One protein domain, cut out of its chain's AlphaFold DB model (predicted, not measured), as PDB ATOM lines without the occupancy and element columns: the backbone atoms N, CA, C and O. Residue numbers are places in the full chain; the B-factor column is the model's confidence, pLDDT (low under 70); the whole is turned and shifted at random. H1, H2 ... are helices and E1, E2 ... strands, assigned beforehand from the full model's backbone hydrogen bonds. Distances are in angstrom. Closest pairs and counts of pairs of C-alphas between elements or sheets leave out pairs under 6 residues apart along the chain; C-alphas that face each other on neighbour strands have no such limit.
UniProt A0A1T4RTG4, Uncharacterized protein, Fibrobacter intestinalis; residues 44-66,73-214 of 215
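What this domain is: This is residues 44 to 66 and 73 to 214 of the 215 residues of an uncharacterized protein of Fibrobacter intestinalis (UniProt A0A1T4RTG4). The domain is a long, twisted sandwich: a seven-stranded sheet is only partly face to face with the sheet E4 E3 E6 E7, while a small sheet, E8 E9 E12, lies at the far end near E10. The long hairpin E13 and E14 runs through the large sheet, and the short helix H1 links E7 to E8. The 165 printed residues, mostly strand, hold E1 to E7, H1, then E8 to E14. The large sheet is mixed, in order E5 E2 E1 E14 E13 E10 E11; the other two are antiparallel. The whole is compact, with a radius of gyration of the C-alphas of 17.7 A, but elongated, spanning 59 by 30 by 28 A.

Where its parts are: E1, residues 44 to 50, begins at C-alpha 44 (26.489, 16.592, -5.341) and is 19.3 A long. E2, 57 to 63, is 19.8 A. E3 is 78 to 82, E4 85 to 89 and E5 104 to 106. E6, 112 to 118, and E7, 124 to 130, are each 19.8 A. H1 is 132 to 135, E8 137 to 140 and E9 144 to 148. E10, 155 to 160, is 16.8 A and E11, 163 to 168, is 16.9 A. E12 is 176 to 179. E13, 184 to 199, is 40.9 A; E14, 202 to 213, is 35.8 A and ends at C-alpha 213 (13.578, 10.569, -23.868).

How they stand to each other: The large sheet is twisted. E1 is parallel to E14 at 19 degrees, with N 46 and O 207 2.8 A apart, within hydrogen-bond range. The hairpin E13 and E14 is antiparallel at 165 degrees, with N 204 and O 197 at 2.8 A. E10 is antiparallel to E13, with N 157 and O 189 at 2.8 A. The strands of the sheet E4 E3 E6 E7 stand at 31 degrees to those of the large sheet; the closest C-alphas of E5 and E6, Leu 106 and Val 113, are 6.7 A apart. In the hairpin E6 and E7, N 117 and O 125 are 2.8 A apart. E9 and E12 are antiparallel, with N 147 and O 176 at 2.8 A. E10 and E12 are only just apart, at 8.1 A. H1 only grazes the large sheet, with residues 133 to 135. It is too short for an O i to N i+4 pair; its one O i to N i+3 pair is within range.

The domain as a whole: The farthest C-alphas, Thr 73 and Arg 142, are 62.0 A apart. Residues 67 to 72 are not printed, and C-alphas 66 and 73 are 11.7 A apart. The link E4 to E5 is long. Mean pLDDT of the printed part is 74.0, with 54 residues under 70, among them 85 to 104 and 193 to 206.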
ATOM      1  N   VAL A  44      26.689  15.867  -4.087       66.25
ATOM      2  CA  VAL A  44      26.489  16.592  -5.341       66.25
ATOM      3  C   VAL A  44      25.507  15.811  -6.202       66.25
ATOM      4  O   VAL A  44      25.728  14.644  -6.499       66.25
ATOM      5  N   TYR A  45      24.432  16.449  -6.648       69.62
ATOM      6  CA  TYR A  45      23.409  15.852  -7.501       69.62
ATOM      7  C   TYR A  45      23.483  16.456  -8.903       69.62
ATOM      8  O   TYR A  45      23.135  17.617  -9.117       69.62
ATOM      9  N   LEU A  46      23.914  15.663  -9.883       74.38
ATOM     10  CA  LEU A  46      23.889  16.037 -11.294       74.38
ATOM     11  C   LEU A  46      22.635  15.461 -11.952       74.38
ATOM     12  O   LEU A  46      22.563  14.267 -12.244       74.38
ATOM     13  N   ALA A  47      21.652  16.321 -12.196       75.81
ATOM     14  CA  ALA A  47      20.445  15.988 -12.930       75.81
ATOM     15  C   ALA A  47      20.641  16.249 -14.431       75.81
ATOM     16  O   ALA A  47      20.851  17.385 -14.843       75.81
ATOM     17  N   ILE A  48      20.538  15.226 -15.271       76.88
ATOM     18  CA  ILE A  48      20.633  15.343 -16.730       76.88
ATOM     19  C   ILE A  48      19.259  15.119 -17.347       76.88
ATOM     20  O   ILE A  48      18.551  14.170 -17.016       76.88
ATOM     21  N   TYR A  49      18.888  15.980 -18.283       81.00
ATOM     22  CA  TYR A  49      17.671  15.873 -19.067       81.00
ATOM     23  C   TYR A  49      18.032  15.872 -20.547       81.00
ATOM     24  O   TYR A  49      18.465  16.893 -21.077       81.00
ATOM     25  N   CYS A  50      17.823  14.743 -21.214       79.81
ATOM     26  CA  CYS A  50      18.095  14.586 -22.637       79.81
ATOM     27  C   CYS A  50      16.780  14.505 -23.421       79.81
ATOM     28  O   CYS A  50      16.128  13.455 -23.401       79.81
ATOM     29  N   PRO A  51      16.353  15.605 -24.076       78.00
ATOM     30  CA  PRO A  51      15.225  15.580 -25.000       78.00
ATOM     31  C   PRO A  51      15.524  14.686 -26.212       78.00
ATOM     32  O   PRO A  51      16.638  14.213 -26.416       78.00
ATOM     33  N   ARG A  52      14.496  14.454 -27.032       72.44
ATOM     34  CA  ARG A  52      14.517  13.491 -28.147       72.44
ATOM     35  C   ARG A  52      15.582  13.775 -29.210       72.44
ATOM     36  O   ARG A  52      16.049  12.852 -29.862       72.44
ATOM     37  N   ASP A  53      15.933  15.041 -29.409       75.12
ATOM     38  CA  ASP A  53      16.966  15.490 -30.348       75.12
ATOM     39  C   ASP A  53      18.385  15.405 -29.757       75.12
ATOM     40  O   ASP A  53      19.340  15.875 -30.372       75.12
ATOM     41  N   MET A  54      18.525  14.803 -28.570       71.75
ATOM     42  CA  MET A  54      19.773  14.671 -27.820       71.75
ATOM     43  C   MET A  54      20.409  16.015 -27.433       71.75
ATOM     44  O   MET A  54      21.583  16.054 -27.062       71.75
ATOM     45  N   SER A  55      19.637  17.110 -27.441       77.00
ATOM     46  CA  SER A  55      20.054  18.412 -26.904       77.00
ATOM     47  C   SER A  55      20.009  18.416 -25.369       77.00
ATOM     48  O   SER A  55      19.201  19.082 -24.720       77.00
ATOM     49  N   CYS A  56      20.853  17.583 -24.760       79.88
ATOM     50  CA  CYS A  56      20.883  17.400 -23.318       79.88
ATOM     51  C   CYS A  56      21.149  18.719 -22.584       79.88
ATOM     52  O   CYS A  56      21.999  19.520 -22.966       79.88
ATOM     53  N   ARG A  57      20.447  18.903 -21.472       77.50
ATOM     54  CA  ARG A  57      20.717  19.939 -20.477       77.50
ATOM     55  C   ARG A  57      21.030  19.266 -19.160       77.50
ATOM     56  O   ARG A  57      20.490  18.197 -18.870       77.50
ATOM     57  N   SER A  58      21.871  19.893 -18.360       73.75
ATOM     58  CA  SER A  58      22.186  19.376 -17.042       73.75
ATOM     59  C   SER A  58      22.008  20.445 -15.989       73.75
ATOM     60  O   SER A  58      22.119  21.635 -16.264       73.75
ATOM     61  N   THR A  59      21.679  19.999 -14.795       71.56
ATOM     62  CA  THR A  59      21.430  20.813 -13.629       71.56
ATOM     63  C   THR A  59      22.255  20.246 -12.495       71.56
ATOM     64  O   THR A  59      22.152  19.059 -12.195       71.56
ATOM     65  N   LEU A  60      23.034  21.099 -11.845       70.56
ATOM     66  CA  LEU A  60      23.691  20.753 -10.597       70.56
ATOM     67  C   LEU A  60      22.829  21.211  -9.420       70.56
ATOM     68  O   LEU A  60      22.388  22.364  -9.379       70.56
ATOM     69  N   GLN A  61      22.614  20.312  -8.469       68.06
ATOM     70  CA  GLN A  61      22.065  20.589  -7.149       68.06
ATOM     71  C   GLN A  61      23.076  20.128  -6.099       68.06
ATOM     72  O   GLN A  61      23.733  19.105  -6.265       68.06
ATOM     73  N   LEU A  62      23.201  20.894  -5.022       61.97
ATOM     74  CA  LEU A  62      24.024  20.550  -3.870       61.97
ATOM     75  C   LEU A  62      23.081  20.256  -2.711       61.97
ATOM     76  O   LEU A  62      22.168  21.045  -2.459       61.97
ATOM     77  N   ASP A  63      23.282  19.125  -2.049       57.62
ATOM     78  CA  ASP A  63      22.581  18.763  -0.822       57.62
ATOM     79  C   ASP A  63      23.608  18.440   0.269       57.62
ATOM     80  O   ASP A  63      24.767  18.124  -0.006       57.62
ATOM     81  N   GLY A  64      23.189  18.532   1.525       48.81
ATOM     82  CA  GLY A  64      24.041  18.140   2.643       48.81
ATOM     83  C   GLY A  64      24.968  19.238   3.149       48.81
ATOM     84  O   GLY A  64      26.065  18.951   3.619       48.81
ATOM     85  N   THR A  65      24.516  20.491   3.158       45.06
ATOM     86  CA  THR A  65      25.093  21.507   4.039       45.06
ATOM     87  C   THR A  65      24.991  21.002   5.484       45.06
ATOM     88  O   THR A  65      23.870  20.898   5.999       45.06
ATOM     89  N   PRO A  66      26.084  20.646   6.186       40.75
ATOM     90  CA  PRO A  66      25.956  20.295   7.590       40.75
ATOM     91  C   PRO A  66      25.472  21.535   8.336       40.75
ATOM     92  O   PRO A  66      26.233  22.482   8.510       40.75
ATOM     93  N   THR A  73      33.475  25.145  13.430       38.41
ATOM     94  CA  THR A  73      34.017  26.512  13.266       38.41
ATOM     95  C   THR A  73      34.441  26.828  11.829       38.41
ATOM     96  O   THR A  73      35.000  27.892  11.584       38.41
ATOM     97  N   TRP A  74      34.217  25.905  10.894       41.06
ATOM     98  CA  TRP A  74      34.703  25.996   9.520       41.06
ATOM     99  C   TRP A  74      33.521  25.827   8.576       41.06
ATOM    100  O   TRP A  74      33.051  24.705   8.386       41.06
ATOM    101  N   GLY A  75      33.039  26.942   8.031       45.12
ATOM    102  CA  GLY A  75      32.148  26.907   6.883       45.12
ATOM    103  C   GLY A  75      32.854  26.279   5.690       45.12
ATOM    104  O   GLY A  75      34.068  26.430   5.526       45.12
ATOM    105  N   PHE A  76      32.119  25.537   4.872       53.00
ATOM    106  CA  PHE A  76      32.625  25.092   3.577       53.00
ATOM    107  C   PHE A  76      32.475  26.268   2.601       53.00
ATOM    108  O   PHE A  76      31.455  26.954   2.574       53.00
ATOM    109  N   HIS A  77      33.527  26.529   1.832       56.97
ATOM    110  CA  HIS A  77      33.523  27.523   0.768       56.97
ATOM    111  C   HIS A  77      33.974  26.813  -0.499       56.97
ATOM    112  O   HIS A  77      35.164  26.542  -0.674       56.97
ATOM    113  N   TYR A  78      33.016  26.475  -1.355       64.38
ATOM    114  CA  TYR A  78      33.290  25.840  -2.636       64.38
ATOM    115  C   TYR A  78      32.930  26.779  -3.771       64.38
ATOM    116  O   TYR A  78      31.813  27.284  -3.838       64.38
ATOM    117  N   THR A  79      33.861  26.993  -4.695       68.62
ATOM    118  CA  THR A  79      33.554  27.676  -5.956       68.62
ATOM    119  C   THR A  79      33.412  26.641  -7.062       68.62
ATOM    120  O   THR A  79      34.361  25.925  -7.373       68.62
ATOM    121  N   PHE A  80      32.236  26.579  -7.668       72.50
ATOM    122  CA  PHE A  80      31.951  25.783  -8.848       72.50
ATOM    123  C   PHE A  80      32.087  26.648 -10.100       72.50
ATOM    124  O   PHE A  80      31.592  27.772 -10.129       72.50
ATOM    125  N   ILE A  81      32.735  26.127 -11.139       71.38
ATOM    126  CA  ILE A  81      32.955  26.832 -12.410       71.38
ATOM    127  C   ILE A  81      32.475  25.949 -13.556       71.38
ATOM    128  O   ILE A  81      32.826  24.779 -13.608       71.38
ATOM    129  N   GLY A  82      31.642  26.473 -14.452       72.56
ATOM    130  CA  GLY A  82      30.996  25.685 -15.501       72.56
ATOM    131  C   GLY A  82      30.649  26.574 -16.681       72.56
ATOM    132  O   GLY A  82      29.813  27.469 -16.578       72.56
ATOM    133  N   GLY A  83      31.334  26.362 -17.805       73.75
ATOM    134  CA  GLY A  83      31.315  27.331 -18.898       73.75
ATOM    135  C   GLY A  83      31.795  28.707 -18.419       73.75
ATOM    136  O   GLY A  83      32.890  28.826 -17.879       73.75
ATOM    137  N   ASN A  84      30.960  29.732 -18.608       71.88
ATOM    138  CA  ASN A  84      31.239  31.104 -18.168       71.88
ATOM    139  C   ASN A  84      30.639  31.438 -16.793       71.88
ATOM    140  O   ASN A  84      30.821  32.555 -16.308       71.88
ATOM    141  N   ASP A  85      29.917  30.501 -16.180       68.62
ATOM    142  CA  ASP A  85      29.233  30.727 -14.914       68.62
ATOM    143  C   ASP A  85      30.101  30.274 -13.740       68.62
ATOM    144  O   ASP A  85      30.865  29.308 -13.819       68.62
ATOM    145  N   THR A  86      29.979  30.989 -12.625       68.69
ATOM    146  CA  THR A  86      30.642  30.666 -11.363       68.69
ATOM    147  C   THR A  86      29.620  30.714 -10.238       68.69
ATOM    148  O   THR A  86      28.906  31.707 -10.089       68.69
ATOM    149  N   LEU A  87      29.553  29.651  -9.441       68.56
ATOM    150  CA  LEU A  87      28.685  29.543  -8.274       68.56
ATOM    151  C   LEU A  87      29.550  29.384  -7.028       68.56
ATOM    152  O   LEU A  87      30.404  28.507  -6.974       68.56
ATOM    153  N   ILE A  88      29.305  30.207  -6.016       65.56
ATOM    154  CA  ILE A  88      29.970  30.091  -4.721       65.56
ATOM    155  C   ILE A  88      28.965  29.477  -3.745       65.56
ATOM    156  O   ILE A  88      27.875  30.015  -3.555       65.56
ATOM    157  N   ALA A  89      29.320  28.337  -3.164       61.59
ATOM    158  CA  ALA A  89      28.595  27.702  -2.076       61.59
ATOM    159  C   ALA A  89      29.291  28.060  -0.756       61.59
ATOM    160  O   ALA A  89      30.416  27.623  -0.515       61.59
ATOM    161  N   GLU A  90      28.615  28.868   0.062       54.16
ATOM    162  CA  GLU A  90      29.010  29.257   1.424       54.16
ATOM    163  C   GLU A  90      27.898  28.854   2.414       54.16
ATOM    164  O   GLU A  90      26.747  28.691   2.005       54.16
ATOM    165  N   ASP A  91      28.247  28.694   3.696       49.28
ATOM    166  CA  ASP A  91      27.386  28.318   4.836       49.28
ATOM    167  C   ASP A  91      25.883  28.691   4.753       49.28
ATOM    168  O   ASP A  91      25.504  29.807   4.397       49.28
ATOM    169  N   ASP A  92      25.036  27.739   5.186       41.09
ATOM    170  CA  ASP A  92      23.585  27.806   5.479       41.09
ATOM    171  C   ASP A  92      22.630  28.385   4.405       41.09
ATOM    172  O   ASP A  92      21.413  28.396   4.605       41.09
ATOM    173  N   LEU A  93      23.122  28.807   3.237       41.81
ATOM    174  CA  LEU A  93      22.313  29.434   2.178       41.81
ATOM    175  C   LEU A  93      21.878  28.501   1.041       41.81
ATOM    176  O   LEU A  93      21.401  28.972   0.007       41.81
ATOM    177  N   PHE A  94      21.959  27.184   1.235       43.03
ATOM    178  CA  PHE A  94      21.302  26.226   0.346       43.03
ATOM    179  C   PHE A  94      20.052  25.667   1.021       43.03
ATOM    180  O   PHE A  94      20.110  24.829   1.919       43.03
ATOM    181  N   ILE A  95      18.917  26.240   0.614       36.38
ATOM    182  CA  ILE A  95      17.583  25.927   1.113       36.38
ATOM    183  C   ILE A  95      17.224  24.500   0.699       36.38
ATOM    184  O   ILE A  95      17.171  24.171  -0.478       36.38
ATOM    185  N   ASP A  96      16.977  23.678   1.708       32.94
ATOM    186  CA  ASP A  96      16.300  22.392   1.641       32.94
ATOM    187  C   ASP A  96      14.906  22.532   0.997       32.94
ATOM    188  O   ASP A  96      14.134  23.427   1.347       32.94
ATOM    189  N   GLY A  97      14.584  21.600   0.098       30.67
ATOM    190  CA  GLY A  97      13.206  21.213  -0.172       30.67
ATOM    191  C   GLY A  97      12.489  21.944  -1.305       30.67
ATOM    192  O   GLY A  97      12.145  23.118  -1.224       30.67
ATOM    193  N   THR A  98      12.097  21.153  -2.304       31.77
ATOM    194  CA  THR A  98      10.909  21.355  -3.154       31.77
ATOM    195  C   THR A  98      10.885  22.624  -4.028       31.77
ATOM    196  O   THR A  98      10.627  23.739  -3.587       31.77
ATOM    197  N   ASP A  99      11.109  22.416  -5.328       32.00
ATOM    198  CA  ASP A  99      10.731  23.304  -6.441       32.00
ATOM    199  C   ASP A  99      11.292  24.742  -6.493       32.00
ATOM    200  O   ASP A  99      10.921  25.495  -7.394       32.00
ATOM    201  N   SER A 100      12.217  25.151  -5.616       34.31
ATOM    202  CA  SER A 100      12.669  26.560  -5.588       34.31
ATOM    203  C   SER A 100      14.147  26.824  -5.268       34.31
ATOM    204  O   SER A 100      14.505  27.932  -4.870       34.31
ATOM    205  N   VAL A 101      15.043  25.872  -5.535       37.62
ATOM    206  CA  VAL A 101      16.496  26.106  -5.441       37.62
ATOM    207  C   VAL A 101      17.058  26.238  -6.845       37.62
ATOM    208  O   VAL A 101      16.766  25.414  -7.705       37.62
ATOM    209  N   ARG A 102      17.828  27.304  -7.088       46.94
ATOM    210  CA  ARG A 102      18.446  27.633  -8.380       46.94
ATOM    211  C   ARG A 102      19.251  26.443  -8.905       46.94
ATOM    212  O   ARG A 102      20.420  26.284  -8.573       46.94
ATOM    213  N   SER A 103      18.613  25.634  -9.739       54.28
ATOM    214  CA  SER A 103      19.254  24.643 -10.580       54.28
ATOM    215  C   SER A 103      20.294  25.349 -11.439       54.28
ATOM    216  O   SER A 103      19.954  26.205 -12.260       54.28
ATOM    217  N   TRP A 104      21.574  25.045 -11.229       64.12
ATOM    218  CA  TRP A 104      22.604  25.629 -12.076       64.12
ATOM    219  C   TRP A 104      22.710  24.824 -13.360       64.12
ATOM    220  O   TRP A 104      23.032  23.637 -13.332       64.12
ATOM    221  N   ASN A 105      22.391  25.467 -14.482       70.12
ATOM    222  CA  ASN A 105      22.396  24.819 -15.780       70.12
ATOM    223  C   ASN A 105      23.829  24.684 -16.293       70.12
ATOM    224  O   ASN A 105      24.397  25.636 -16.821       70.12
ATOM    225  N   LEU A 106      24.395  23.491 -16.152       74.31
ATOM    226  CA  LEU A 106      25.697  23.171 -16.712       74.31
ATOM    227  C   LEU A 106      25.550  22.847 -18.208       74.31
ATOM    228  O   LEU A 106      24.657  22.071 -18.589       74.31
ATOM    229  N   PRO A 107      26.408  23.417 -19.074       78.19
ATOM    230  CA  PRO A 107      26.379  23.107 -20.492       78.19
ATOM    231  C   PRO A 107      26.763  21.642 -20.709       78.19
ATOM    232  O   PRO A 107      27.767  21.162 -20.180       78.19
ATOM    233  N   VAL A 108      25.980  20.944 -21.532       80.88
ATOM    234  CA  VAL A 108      26.363  19.630 -22.050       80.88
ATOM    235  C   VAL A 108      27.021  19.846 -23.405       80.88
ATOM    236  O   VAL A 108      26.412  20.410 -24.312       80.88
ATOM    237  N   THR A 109      28.269  19.412 -23.549       81.81
ATOM    238  CA  THR A 109      29.053  19.557 -24.786       81.81
ATOM    239  C   THR A 109      29.626  18.210 -25.173       81.81
ATOM    240  O   THR A 109      30.274  17.558 -24.358       81.81
ATOM    241  N   ASP A 110      29.341  17.761 -26.393       84.25
ATOM    242  CA  ASP A 110      29.791  16.464 -26.912       84.25
ATOM    243  C   ASP A 110      29.438  15.276 -26.003       84.25
ATOM    244  O   ASP A 110      30.203  14.328 -25.900       84.25
ATOM    245  N   ARG A 111      28.257  15.319 -25.358       82.31
ATOM    246  CA  ARG A 111      27.764  14.342 -24.356       82.31
ATOM    247  C   ARG A 111      28.496  14.353 -23.018       82.31
ATOM    248  O   ARG A 111      28.320  13.437 -22.226       82.31
ATOM    249  N   HIS A 112      29.270  15.389 -22.747       87.88
ATOM    250  CA  HIS A 112      29.973  15.541 -21.488       87.88
ATOM    251  C   HIS A 112      29.439  16.731 -20.697       87.88
ATOM    252  O   HIS A 112      29.069  17.764 -21.268       87.88
ATOM    253  N   VAL A 113      29.443  16.594 -19.374       82.94
ATOM    254  CA  VAL A 113      29.243  17.700 -18.437       82.94
ATOM    255  C   VAL A 113      30.583  18.031 -17.811       82.94
ATOM    256  O   VAL A 113      31.201  17.187 -17.161       82.94
ATOM    257  N   ARG A 114      31.018  19.277 -17.998       84.75
ATOM    258  CA  ARG A 114      32.296  19.765 -17.487       84.75
ATOM    259  C   ARG A 114      32.073  20.867 -16.477       84.75
ATOM    260  O   ARG A 114      31.354  21.829 -16.749       84.75
ATOM    261  N   PHE A 115      32.710  20.725 -15.331       80.31
ATOM    262  CA  PHE A 115      32.743  21.754 -14.307       80.31
ATOM    263  C   PHE A 115      34.021  21.619 -13.491       80.31
ATOM    264  O   PHE A 115      34.670  20.578 -13.503       80.31
ATOM    265  N   SER A 116      34.373  22.661 -12.761       77.38
ATOM    266  CA  SER A 116      35.466  22.644 -11.806       77.38
ATOM    267  C   SER A 116      34.955  22.960 -10.418       77.38
ATOM    268  O   SER A 116      33.947  23.647 -10.262       77.38
ATOM    269  N   LEU A 117      35.684  22.495  -9.415       73.94
ATOM    270  CA  LEU A 117      35.399  22.727  -8.009       73.94
ATOM    271  C   LEU A 117      36.686  23.239  -7.352       73.94
ATOM    272  O   LEU A 117      37.759  22.658  -7.539       73.94
ATOM    273  N   LEU A 118      36.591  24.365  -6.650       72.69
ATOM    274  CA  LEU A 118      37.684  24.966  -5.894       72.69
ATOM    275  C   LEU A 118      37.336  24.924  -4.413       72.69
ATOM    276  O   LEU A 118      36.252  25.369  -4.040       72.69
ATOM    277  N   ASP A 119      38.261  24.430  -3.594       67.38
ATOM    278  CA  ASP A 119      38.155  24.518  -2.135       67.38
ATOM    279  C   ASP A 119      38.539  25.916  -1.604       67.38
ATOM    280  O   ASP A 119      38.968  26.806  -2.346       67.38
ATOM    281  N   ASP A 120      38.417  26.098  -0.289       62.81
ATOM    282  CA  ASP A 120      38.780  27.313   0.449       62.81
ATOM    283  C   ASP A 120      40.252  27.732   0.258       62.81
ATOM    284  O   ASP A 120      40.600  28.915   0.316       62.81
ATOM    285  N   LYS A 121      41.129  26.768  -0.033       68.25
ATOM    286  CA  LYS A 121      42.552  26.966  -0.349       68.25
ATOM    287  C   LYS A 121      42.798  27.210  -1.835       68.25
ATOM    288  O   LYS A 121      43.957  27.273  -2.251       68.25
ATOM    289  N   LYS A 122      41.736  27.381  -2.627       66.25
ATOM    290  CA  LYS A 122      41.758  27.551  -4.084       66.25
ATOM    291  C   LYS A 122      42.393  26.366  -4.811       66.25
ATOM    292  O   LYS A 122      42.891  26.528  -5.928       66.25
ATOM    293  N   LYS A 123      42.402  25.174  -4.207       67.50
ATOM    294  CA  LYS A 123      42.813  23.960  -4.906       67.50
ATOM    295  C   LYS A 123      41.744  23.640  -5.937       67.50
ATOM    296  O   LYS A 123      40.616  23.298  -5.601       67.50
ATOM    297  N   HIS A 124      42.136  23.766  -7.191       73.62
ATOM    298  CA  HIS A 124      41.273  23.566  -8.339       73.62
ATOM    299  C   HIS A 124      41.243  22.090  -8.736       73.62
ATOM    300  O   HIS A 124      42.283  21.424  -8.776       73.62
ATOM    301  N   LYS A 125      40.043  21.576  -8.998       74.81
ATOM    302  CA  LYS A 125      39.843  20.264  -9.600       74.81
ATOM    303  C   LYS A 125      38.806  20.339 -10.707       74.81
ATOM    304  O   LYS A 125      37.703  20.827 -10.480       74.81
ATOM    305  N   ASP A 126      39.165  19.797 -11.861       79.88
ATOM    306  CA  ASP A 126      38.306  19.697 -13.033       79.88
ATOM    307  C   ASP A 126      37.586  18.349 -13.090       79.88
ATOM    308  O   ASP A 126      38.144  17.307 -12.732       79.88
ATOM    309  N   TYR A 127      36.351  18.387 -13.572       78.81
ATOM    310  CA  TYR A 127      35.501  17.235 -13.819       78.81
ATOM    311  C   TYR A 127      35.095  17.220 -15.277       78.81
ATOM    312  O   TYR A 127      34.679  18.236 -15.836       78.81
ATOM    313  N   ASP A 128      35.186  16.034 -15.862       84.56
ATOM    314  CA  ASP A 128      34.676  15.741 -17.186       84.56
ATOM    315  C   ASP A 128      33.845  14.458 -17.102       84.56
ATOM    316  O   ASP A 128      34.384  13.353 -17.029       84.56
ATOM    317  N   ILE A 129      32.528  14.623 -16.994       82.94
ATOM    318  CA  ILE A 129      31.585  13.524 -16.799       82.94
ATOM    319  C   ILE A 129      31.016  13.123 -18.157       82.94
ATOM    320  O   ILE A 129      30.178  13.837 -18.710       82.94
ATOM    321  N   ASP A 130      31.446  11.969 -18.669       84.44
ATOM    322  CA  ASP A 130      30.847  11.338 -19.848       84.44
ATOM    323  C   ASP A 130      29.458  10.796 -19.499       84.44
ATOM    324  O   ASP A 130      29.303   9.975 -18.594       84.44
ATOM    325  N   LEU A 131      28.436  11.263 -20.214       83.94
ATOM    326  CA  LEU A 131      27.054  10.847 -20.002       83.94
ATOM    327  C   LEU A 131      26.708   9.528 -20.700       83.94
ATOM    328  O   LEU A 131      25.695   8.911 -20.360       83.94
ATOM    329  N   SER A 132      27.517   9.096 -21.670       83.31
ATOM    330  CA  SER A 132      27.271   7.915 -22.513       83.31
ATOM    331  C   SER A 132      26.882   6.657 -21.726       83.31
ATOM    332  O   SER A 132      25.903   6.020 -22.119       83.31
ATOM    333  N   PRO A 133      27.517   6.330 -20.581       81.56
ATOM    334  CA  PRO A 133      27.188   5.123 -19.819       81.56
ATOM    335  C   PRO A 133      25.763   5.100 -19.231       81.56
ATOM    336  O   PRO A 133      25.293   4.048 -18.796       81.56
ATOM    337  N   TRP A 134      25.059   6.238 -19.208       81.31
ATOM    338  CA  TRP A 134      23.686   6.363 -18.695       81.31
ATOM    339  C   TRP A 134      22.667   6.784 -19.763       81.31
ATOM    340  O   TRP A 134      21.478   6.896 -19.461       81.31
ATOM    341  N   MET A 135      23.116   7.017 -21.001       81.62
ATOM    342  CA  MET A 135      22.255   7.300 -22.160       81.62
ATOM    343  C   MET A 135      21.698   6.041 -22.816       81.62
ATOM    344  O   MET A 135      20.758   6.151 -23.605       81.62
ATOM    345  N   GLY A 136      22.298   4.881 -22.530       81.69
ATOM    346  CA  GLY A 136      21.987   3.608 -23.170       81.69
ATOM    347  C   GLY A 136      21.953   3.674 -24.702       81.69
ATOM    348  O   GLY A 136      22.219   4.692 -25.343       81.69
ATOM    349  N   GLU A 137      21.573   2.569 -25.318       87.31
ATOM    350  CA  GLU A 137      21.199   2.520 -26.728       87.31
ATOM    351  C   GLU A 137      19.751   2.080 -26.858       87.31
ATOM    352  O   GLU A 137      19.283   1.236 -26.100       87.31
ATOM    353  N   VAL A 138      19.031   2.665 -27.817       88.38
ATOM    354  CA  VAL A 138      17.609   2.390 -28.030       88.38
ATOM    355  C   VAL A 138      17.417   1.731 -29.385       88.38
ATOM    356  O   VAL A 138      17.696   2.330 -30.423       88.38
ATOM    357  N   SER A 139      16.846   0.531 -29.382       89.81
ATOM    358  CA  SER A 139      16.411  -0.168 -30.590       89.81
ATOM    359  C   SER A 139      14.897  -0.355 -30.575       89.81
ATOM    360  O   SER A 139      14.319  -0.772 -29.571       89.81
ATOM    361  N   ARG A 140      14.226  -0.022 -31.681       86.50
ATOM    362  CA  ARG A 140      12.761  -0.100 -31.788       86.50
ATOM    363  C   ARG A 140      12.346  -1.247 -32.700       86.50
ATOM    364  O   ARG A 140      12.728  -1.287 -33.866       86.50
ATOM    365  N   ALA A 141      11.487  -2.114 -32.181       87.56
ATOM    366  CA  ALA A 141      10.728  -3.096 -32.938       87.56
ATOM    367  C   ALA A 141       9.244  -2.687 -33.013       87.56
ATOM    368  O   ALA A 141       8.806  -1.685 -32.433       87.56
ATOM    369  N   ARG A 142       8.451  -3.459 -33.764       85.88
ATOM    370  CA  ARG A 142       7.018  -3.185 -33.962       85.88
ATOM    371  C   ARG A 142       6.226  -3.247 -32.652       85.88
ATOM    372  O   ARG A 142       5.302  -2.465 -32.472       85.88
ATOM    373  N   ASP A 143       6.578  -4.176 -31.777       89.44
ATOM    374  CA  ASP A 143       5.869  -4.520 -30.542       89.44
ATOM    375  C   ASP A 143       6.643  -4.150 -29.270       89.44
ATOM    376  O   ASP A 143       6.067  -4.131 -28.185       89.44
ATOM    377  N   SER A 144       7.928  -3.813 -29.387       91.19
ATOM    378  CA  SER A 144       8.801  -3.547 -28.245       91.19
ATOM    379  C   SER A 144       9.846  -2.468 -28.524       91.19
ATOM    380  O   SER A 144      10.212  -2.191 -29.667       91.19
ATOM    381  N   VAL A 145      10.318  -1.830 -27.457       90.25
ATOM    382  CA  VAL A 145      11.511  -0.980 -27.462       90.25
ATOM    383  C   VAL A 145      12.524  -1.615 -26.525       90.25
ATOM    384  O   VAL A 145      12.187  -1.986 -25.403       90.25
ATOM    385  N   SER A 146      13.748  -1.763 -27.009       92.25
ATOM    386  CA  SER A 146      14.851  -2.396 -26.302       92.25
ATOM    387  C   SER A 146      15.918  -1.379 -25.939       92.25
ATOM    388  O   SER A 146      16.227  -0.498 -26.743       92.25
ATOM    389  N   PHE A 147      16.479  -1.542 -24.746       92.06
ATOM    390  CA  PHE A 147      17.485  -0.670 -24.162       92.06
ATOM    391  C   PHE A 147      18.696  -1.489 -23.719       92.06
ATOM    392  O   PHE A 147      18.522  -2.492 -23.023       92.06
ATOM    393  N   THR A 148      19.891  -1.069 -24.127       91.38
ATOM    394  CA  THR A 148      21.173  -1.755 -23.871       91.38
ATOM    395  C   THR A 148      22.271  -0.755 -23.497       91.38
ATOM    396  O   THR A 148      22.031   0.451 -23.495       91.38
ATOM    397  N   ASN A 149      23.483  -1.247 -23.215       87.69
ATOM    398  CA  ASN A 149      24.703  -0.448 -23.010       87.69
ATOM    399  C   ASN A 149      24.610   0.552 -21.847       87.69
ATOM    400  O   ASN A 149      25.124   1.668 -21.918       87.69
ATOM    401  N   PHE A 150      23.947   0.149 -20.766       88.44
ATOM    402  CA  PHE A 150      24.015   0.869 -19.501       88.44
ATOM    403  C   PHE A 150      25.236   0.420 -18.697       88.44
ATOM    404  O   PHE A 150      25.621  -0.747 -18.741       88.44
ATOM    405  N   ASN A 151      25.805   1.325 -17.903       88.06
ATOM    406  CA  ASN A 151      26.884   0.976 -16.986       88.06
ATOM    407  C   ASN A 151      26.406   0.010 -15.891       88.06
ATOM    408  O   ASN A 151      25.318   0.196 -15.331       88.06
ATOM    409  N   VAL A 152      27.250  -0.950 -15.517       88.38
ATOM    410  CA  VAL A 152      26.997  -1.843 -14.379       88.38
ATOM    411  C   VAL A 152      26.832  -1.023 -13.098       88.38
ATOM    412  O   VAL A 152      27.572  -0.076 -12.833       88.38
ATOM    413  N   GLY A 153      25.830  -1.378 -12.296       85.94
ATOM    414  CA  GLY A 153      25.446  -0.655 -11.085       85.94
ATOM    415  C   GLY A 153      24.432   0.471 -11.308       85.94
ATOM    416  O   GLY A 153      23.888   0.983 -10.329       85.94
ATOM    417  N   SER A 154      24.111   0.815 -12.560       87.12
ATOM    418  CA  SER A 154      23.059   1.790 -12.866       87.12
ATOM    419  C   SER A 154      21.690   1.263 -12.442       87.12
ATOM    420  O   SER A 154      21.321   0.141 -12.783       87.12
ATOM    421  N   TYR A 155      20.894   2.080 -11.752       90.00
ATOM    422  CA  TYR A 155      19.492   1.784 -11.463       90.00
ATOM    423  C   TYR A 155      18.587   2.474 -12.487       90.00
ATOM    424  O   TYR A 155      18.452   3.698 -12.479       90.00
ATOM    425  N   VAL A 156      17.983   1.697 -13.385       91.31
ATOM    426  CA  VAL A 156      17.193   2.182 -14.526       91.31
ATOM    427  C   VAL A 156      15.707   1.945 -14.275       91.31
ATOM    428  O   VAL A 156      15.312   0.828 -13.960       91.31
ATOM    429  N   CYS A 157      14.873   2.970 -14.452       91.25
ATOM    430  CA  CYS A 157      13.423   2.922 -14.266       91.25
ATOM    431  C   CYS A 157      12.658   3.384 -15.514       91.25
ATOM    432  O   CYS A 157      12.830   4.512 -15.981       91.25
ATOM    433  N   PHE A 158      11.738   2.544 -15.981       91.50
ATOM    434  CA  PHE A 158      10.763   2.820 -17.035       91.50
ATOM    435  C   PHE A 158       9.392   3.044 -16.410       91.50
ATOM    436  O   PHE A 158       8.934   2.232 -15.607       91.50
ATOM    437  N   TYR A 159       8.721   4.131 -16.782       88.44
ATOM    438  CA  TYR A 159       7.483   4.554 -16.132       88.44
ATOM    439  C   TYR A 159       6.269   4.362 -17.044       88.44
ATOM    440  O   TYR A 159       6.323   4.644 -18.243       88.44
ATOM    441  N   LYS A 160       5.149   3.957 -16.447       91.00
ATOM    442  CA  LYS A 160       3.800   3.991 -17.026       91.00
ATOM    443  C   LYS A 160       2.834   4.609 -16.009       91.00
ATOM    444  O   LYS A 160       3.232   4.940 -14.892       91.00
ATOM    445  N   PHE A 161       1.577   4.842 -16.379       83.31
ATOM    446  CA  PHE A 161       0.607   5.420 -15.438       83.31
ATOM    447  C   PHE A 161       0.507   4.561 -14.159       83.31
ATOM    448  O   PHE A 161       0.184   3.383 -14.247       83.31
ATOM    449  N   GLN A 162       0.816   5.159 -12.999       83.25
ATOM    450  CA  GLN A 162       0.798   4.545 -11.655       83.25
ATOM    451  C   GLN A 162       1.737   3.346 -11.409       83.25
ATOM    452  O   GLN A 162       1.707   2.773 -10.323       83.25
ATOM    453  N   GLU A 163       2.615   2.993 -12.347       87.62
ATOM    454  CA  GLU A 163       3.533   1.859 -12.196       87.62
ATOM    455  C   GLU A 163       4.900   2.163 -12.825       87.62
ATOM    456  O   GLU A 163       5.048   3.022 -13.699       87.62
ATOM    457  N   SER A 164       5.918   1.414 -12.413       89.06
ATOM    458  CA  SER A 164       7.252   1.486 -13.001       89.06
ATOM    459  C   SER A 164       7.928   0.125 -12.997       89.06
ATOM    460  O   SER A 164       7.777  -0.643 -12.049       89.06
ATOM    461  N   ILE A 165       8.726  -0.140 -14.027       90.38
ATOM    462  CA  ILE A 165       9.671  -1.253 -14.051       90.38
ATOM    463  C   ILE A 165      11.045  -0.669 -13.775       90.38
ATOM    464  O   ILE A 165      11.530   0.142 -14.560       90.38
ATOM    465  N   CYS A 166      11.664  -1.082 -12.675       90.50
ATOM    466  CA  CYS A 166      13.002  -0.644 -12.314       90.50
ATOM    467  C   CYS A 166      13.949  -1.829 -12.166       90.50
ATOM    468  O   CYS A 166      13.561  -2.871 -11.632       90.50
ATOM    469  N   ARG A 167      15.193  -1.665 -12.612       90.12
ATOM    470  CA  ARG A 167      16.216  -2.708 -12.567       90.12
ATOM    471  C   ARG A 167      17.594  -2.111 -12.322       90.12
ATOM    472  O   ARG A 167      17.931  -1.080 -12.893       90.12
ATOM    473  N   THR A 168      18.377  -2.771 -11.477       91.62
ATOM    474  CA  THR A 168      19.812  -2.504 -11.368       91.62
ATOM    475  C   THR A 168      20.530  -3.330 -12.420       91.62
ATOM    476  O   THR A 168      20.314  -4.539 -12.475       91.62
ATOM    477  N   ILE A 169      21.370  -2.684 -13.221       91.25
ATOM    478  CA  ILE A 169      22.176  -3.336 -14.251       91.25
ATOM    479  C   ILE A 169      23.282  -4.131 -13.571       91.25
ATOM    480  O   ILE A 169      24.099  -3.563 -12.841       91.25
ATOM    481  N   LEU A 170      23.286  -5.440 -13.788       90.19
ATOM    482  CA  LEU A 170      24.271  -6.345 -13.186       90.19
ATOM    483  C   LEU A 170      25.329  -6.814 -14.189       90.19
ATOM    484  O   LEU A 170      26.379  -7.293 -13.770       90.19
ATOM    485  N   ASP A 171      25.056  -6.664 -15.486       89.25
ATOM    486  CA  ASP A 171      25.911  -7.103 -16.588       89.25
ATOM    487  C   ASP A 171      25.851  -6.086 -17.743       89.25
ATOM    488  O   ASP A 171      24.783  -5.558 -18.049       89.25
ATOM    489  N   GLU A 172      26.985  -5.805 -18.390       83.06
ATOM    490  CA  GLU A 172      27.078  -4.833 -19.496       83.06
ATOM    491  C   GLU A 172      26.252  -5.238 -20.730       83.06
ATOM    492  O   GLU A 172      25.831  -4.385 -21.510       83.06
ATOM    493  N   SER A 173      25.989  -6.537 -20.905       85.88
ATOM    494  CA  SER A 173      25.172  -7.078 -21.997       85.88
ATOM    495  C   SER A 173      23.670  -7.082 -21.700       85.88
ATOM    496  O   SER A 173      22.873  -7.534 -22.526       85.88
ATOM    497  N   GLU A 174      23.259  -6.601 -20.523       90.44
ATOM    498  CA  GLU A 174      21.867  -6.645 -20.106       90.44
ATOM    499  C   GLU A 174      20.971  -5.813 -21.038       90.44
ATOM    500  O   GLU A 174      21.180  -4.621 -21.264       90.44
ATOM    501  N   GLN A 175      19.926  -6.463 -21.553       91.62
ATOM    502  CA  GLN A 175      18.895  -5.836 -22.368       91.62
ATOM    503  C   GLN A 175      17.594  -5.731 -21.578       91.62
ATOM    504  O   GLN A 175      17.091  -6.717 -21.031       91.62
ATOM    505  N   ILE A 176      17.006  -4.538 -21.582       91.31
ATOM    506  CA  ILE A 176      15.671  -4.297 -21.036       91.31
ATOM    507  C   ILE A 176      14.725  -4.046 -22.204       91.31
ATOM    508  O   ILE A 176      14.950  -3.142 -23.003       91.31
ATOM    509  N   ALA A 177      13.664  -4.841 -22.309       91.88
ATOM    510  CA  ALA A 177      12.631  -4.671 -23.323       91.88
ATOM    511  C   ALA A 177      11.317  -4.237 -22.666       91.88
ATOM    512  O   ALA A 177      10.849  -4.871 -21.722       91.88
ATOM    513  N   ILE A 178      10.710  -3.174 -23.191       91.25
ATOM    514  CA  ILE A 178       9.368  -2.728 -22.801       91.25
ATOM    515  C   ILE A 178       8.414  -2.838 -23.996       91.25
ATOM    516  O   ILE A 178       8.848  -2.657 -25.140       91.25
ATOM    517  N   PRO A 179       7.113  -3.081 -23.767       89.19
ATOM    518  CA  PRO A 179       6.103  -2.987 -24.814       89.19
ATOM    519  C   PRO A 179       6.124  -1.619 -25.510       89.19
ATOM    520  O   PRO A 179       6.150  -0.572 -24.861       89.19
ATOM    521  N   ASN A 180       6.075  -1.613 -26.843       83.94
ATOM    522  CA  ASN A 180       5.959  -0.393 -27.643       83.94
ATOM    523  C   ASN A 180       4.487   0.016 -27.811       83.94
ATOM    524  O   ASN A 180       3.993   0.205 -28.921       83.94
ATOM    525  N   ASP A 181       3.774   0.135 -26.695       81.75
ATOM    526  CA  ASP A 181       2.380   0.572 -26.646       81.75
ATOM    527  C   ASP A 181       2.248   1.922 -25.922       81.75
ATOM    528  O   ASP A 181       3.203   2.463 -25.360       81.75
ATOM    529  N   SER A 182       1.061   2.525 -25.947       78.81
ATOM    530  CA  SER A 182       0.830   3.829 -25.317       78.81
ATOM    531  C   SER A 182       0.818   3.797 -23.784       78.81
ATOM    532  O   SER A 182       0.598   4.846 -23.186       78.81
ATOM    533  N   SER A 183       1.022   2.641 -23.139       86.94
ATOM    534  CA  SER A 183       0.998   2.550 -21.676       86.94
ATOM    535  C   SER A 183       2.257   3.147 -21.045       86.94
ATOM    536  O   SER A 183       2.158   3.811 -20.016       86.94
ATOM    537  N   TYR A 184       3.419   3.001 -21.691       88.88
ATOM    538  CA  TYR A 184       4.679   3.562 -21.205       88.88
ATOM    539  C   TYR A 184       4.899   5.001 -21.667       88.88
ATOM    540  O   TYR A 184       4.672   5.366 -22.832       88.88
ATOM    541  N   TYR A 185       5.412   5.816 -20.745       88.56
ATOM    542  CA  TYR A 185       5.932   7.134 -21.073       88.56
ATOM    543  C   TYR A 185       7.175   7.006 -21.953       88.56
ATOM    544  O   TYR A 185       7.921   6.049 -21.804       88.56
ATOM    545  N   PRO A 186       7.444   7.971 -22.845       87.44
ATOM    546  CA  PRO A 186       8.572   7.925 -23.772       87.44
ATOM    547  C   PRO A 186       9.917   8.324 -23.142       87.44
ATOM    548  O   PRO A 186      10.720   8.970 -23.816       87.44
ATOM    549  N   PHE A 187      10.136   8.037 -21.861       88.81
ATOM    550  CA  PHE A 187      11.377   8.362 -21.158       88.81
ATOM    551  C   PHE A 187      11.672   7.367 -20.032       88.81
ATOM    552  O   PHE A 187      10.757   6.780 -19.447       88.81
ATOM    553  N   TYR A 188      12.954   7.180 -19.726       89.38
ATOM    554  CA  TYR A 188      13.407   6.409 -18.568       89.38
ATOM    555  C   TYR A 188      14.279   7.296 -17.698       89.38
ATOM    556  O   TYR A 188      14.781   8.336 -18.138       89.38
ATOM    557  N   ARG A 189      14.440   6.877 -16.446       89.62
ATOM    558  CA  ARG A 189      15.385   7.491 -15.521       89.62
ATOM    559  C   ARG A 189      16.501   6.527 -15.178       89.62
ATOM    560  O   ARG A 189      16.234   5.351 -14.973       89.62
ATOM    561  N   VAL A 190      17.719   7.038 -15.086       87.38
ATOM    562  CA  VAL A 190      18.892   6.303 -14.610       87.38
ATOM    563  C   VAL A 190      19.416   7.005 -13.374       87.38
ATOM    564  O   VAL A 190      19.639   8.214 -13.403       87.38
ATOM    565  N   LYS A 191      19.605   6.263 -12.288       84.75
ATOM    566  CA  LYS A 191      20.281   6.735 -11.083       84.75
ATOM    567  C   LYS A 191      21.582   5.962 -10.925       84.75
ATOM    568  O   LYS A 191      21.558   4.736 -10.849       84.75
ATOM    569  N   GLN A 192      22.688   6.685 -10.820       78.88
ATOM    570  CA  GLN A 192      23.971   6.146 -10.386       78.88
ATOM    571  C   GLN A 192      24.324   6.766  -9.039       78.88
ATOM    572  O   GLN A 192      24.265   7.986  -8.868       78.88
ATOM    573  N   GLN A 193      24.676   5.914  -8.082       68.44
ATOM    574  CA  GLN A 193      25.158   6.337  -6.770       68.44
ATOM    575  C   GLN A 193      26.673   6.126  -6.681       68.44
ATOM    576  O   GLN A 193      27.223   5.263  -7.372       68.44
ATOM    577  N   ASN A 194      27.314   6.902  -5.807       63.66
ATOM    578  CA  ASN A 194      28.695   6.718  -5.355       63.66
ATOM    579  C   ASN A 194      29.767   6.952  -6.433       63.66
ATOM    580  O   ASN A 194      30.747   6.207  -6.519       63.66
ATOM    581  N   VAL A 195      29.624   7.993  -7.260       64.62
ATOM    582  CA  VAL A 195      30.774   8.479  -8.035       64.62
ATOM    583  C   VAL A 195      31.657   9.287  -7.084       64.62
ATOM    584  O   VAL A 195      31.319  10.404  -6.705       64.62
ATOM    585  N   TYR A 196      32.778   8.708  -6.657       65.44
ATOM    586  CA  TYR A 196      33.655   9.343  -5.674       65.44
ATOM    587  C   TYR A 196      34.482  10.475  -6.280       65.44
ATOM    588  O   TYR A 196      35.234  10.299  -7.241       65.44
ATOM    589  N   ILE A 197      34.400  11.639  -5.649       59.03
ATOM    590  CA  ILE A 197      35.084  12.856  -6.042       59.03
ATOM    591  C   ILE A 197      36.135  13.214  -4.986       59.03
ATOM    592  O   ILE A 197      35.832  13.723  -3.921       59.03
ATOM    593  N   GLN A 198      37.417  13.004  -5.287       58.19
ATOM    594  CA  GLN A 198      38.490  13.441  -4.379       58.19
ATOM    595  C   GLN A 198      38.810  14.940  -4.499       58.19
ATOM    596  O   GLN A 198      39.407  15.340  -5.500       58.19
ATOM    597  N   VAL A 199      38.505  15.763  -3.498       53.00
ATOM    598  CA  VAL A 199      38.942  17.170  -3.414       53.00
ATOM    599  C   VAL A 199      40.023  17.286  -2.343       53.00
ATOM    600  O   VAL A 199      39.790  17.087  -1.153       53.00
ATOM    601  N   GLY A 200      41.265  17.586  -2.732       55.34
ATOM    602  CA  GLY A 200      42.328  17.684  -1.726       55.34
ATOM    603  C   GLY A 200      42.701  16.320  -1.134       55.34
ATOM    604  O   GLY A 200      43.147  15.440  -1.864       55.34
ATOM    605  N   LYS A 201      42.576  16.196   0.193       52.75
ATOM    606  CA  LYS A 201      42.718  14.946   0.964       52.75
ATOM    607  C   LYS A 201      41.354  14.339   1.345       52.75
ATOM    608  O   LYS A 201      41.309  13.434   2.172       52.75
ATOM    609  N   TYR A 202      40.274  14.891   0.797       56.59
ATOM    610  CA  TYR A 202      38.884  14.568   1.106       56.59
ATOM    611  C   TYR A 202      38.221  13.886  -0.088       56.59
ATOM    612  O   TYR A 202      38.680  14.052  -1.220       56.59
ATOM    613  N   THR A 203      37.163  13.122   0.172       54.59
ATOM    614  CA  THR A 203      36.362  12.449  -0.855       54.59
ATOM    615  C   THR A 203      34.897  12.811  -0.636       54.59
ATOM    616  O   THR A 203      34.344  12.468   0.405       54.59
ATOM    617  N   ASP A 204      34.302  13.479  -1.615       63.00
ATOM    618  CA  ASP A 204      32.876  13.784  -1.715       63.00
ATOM    619  C   ASP A 204      32.173  12.761  -2.619       63.00
ATOM    620  O   ASP A 204      32.826  12.019  -3.368       63.00
ATOM    621  N   GLU A 205      30.844  12.715  -2.572       64.25
ATOM    622  CA  GLU A 205      30.035  11.794  -3.374       64.25
ATOM    623  C   GLU A 205      29.214  12.556  -4.421       64.25
ATOM    624  O   GLU A 205      28.512  13.523  -4.131       64.25
ATOM    625  N   LEU A 206      29.299  12.103  -5.674       69.38
ATOM    626  CA  LEU A 206      28.463  12.567  -6.773       69.38
ATOM    627  C   LEU A 206      27.391  11.523  -7.089       69.38
ATOM    628  O   LEU A 206      27.670  10.361  -7.400       69.38
ATOM    629  N   PHE A 207      26.152  11.989  -7.066       72.25
ATOM    630  CA  PHE A 207      24.951  11.284  -7.465       72.25
ATOM    631  C   PHE A 207      24.521  11.781  -8.840       72.25
ATOM    632  O   PHE A 207      24.266  12.967  -9.042       72.25
ATOM    633  N   VAL A 208      24.411  10.867  -9.800       73.75
ATOM    634  CA  VAL A 208      23.978  11.201 -11.162       73.75
ATOM    635  C   VAL A 208      22.551  10.708 -11.352       73.75
ATOM    636  O   VAL A 208      22.267   9.520 -11.184       73.75
ATOM    637  N   LEU A 209      21.645  11.621 -11.700       80.12
ATOM    638  CA  LEU A 209      20.259  11.317 -12.047       80.12
ATOM    639  C   LEU A 209      19.972  11.776 -13.465       80.12
ATOM    640  O   LEU A 209      19.933  12.960 -13.766       80.12
ATOM    641  N   THR A 210      19.681  10.838 -14.339       80.12
ATOM    642  CA  THR A 210      19.484  11.110 -15.756       80.12
ATOM    643  C   THR A 210      18.046  10.803 -16.138       80.12
ATOM    644  O   THR A 210      17.516   9.772 -15.745       80.12
ATOM    645  N   THR A 211      17.406  11.669 -16.921       84.81
ATOM    646  CA  THR A 211      16.146  11.400 -17.624       84.81
ATOM    647  C   THR A 211      16.395  11.468 -19.128       84.81
ATOM    648  O   THR A 211      16.783  12.520 -19.638       84.81
ATOM    649  N   VAL A 212      16.138  10.372 -19.843       83.56
ATOM    650  CA  VAL A 212      16.387  10.262 -21.290       83.56
ATOM    651  C   VAL A 212      15.091   9.951 -22.018       83.56
ATOM    652  O   VAL A 212      14.385   9.009 -21.655       83.56
ATOM    653  N   TYR A 213      14.773  10.741 -23.044       84.31
ATOM    654  CA  TYR A 213      13.578  10.569 -23.868       84.31
ATOM    655  C   TYR A 213      13.898   9.760 -25.122       84.31
ATOM    656  O   TYR A 213      14.860  10.061 -25.820       84.31
ATOM    657  N   TRP A 214      13.065   8.768 -25.447       78.94
ATOM    658  CA  TRP A 214      13.357   7.825 -26.531       78.94
ATOM    659  C   TRP A 214      12.309   7.727 -27.635       78.94
ATOM    660  O   TRP A 214      12.555   6.941 -28.545       78.94
TER     661      TRP A 214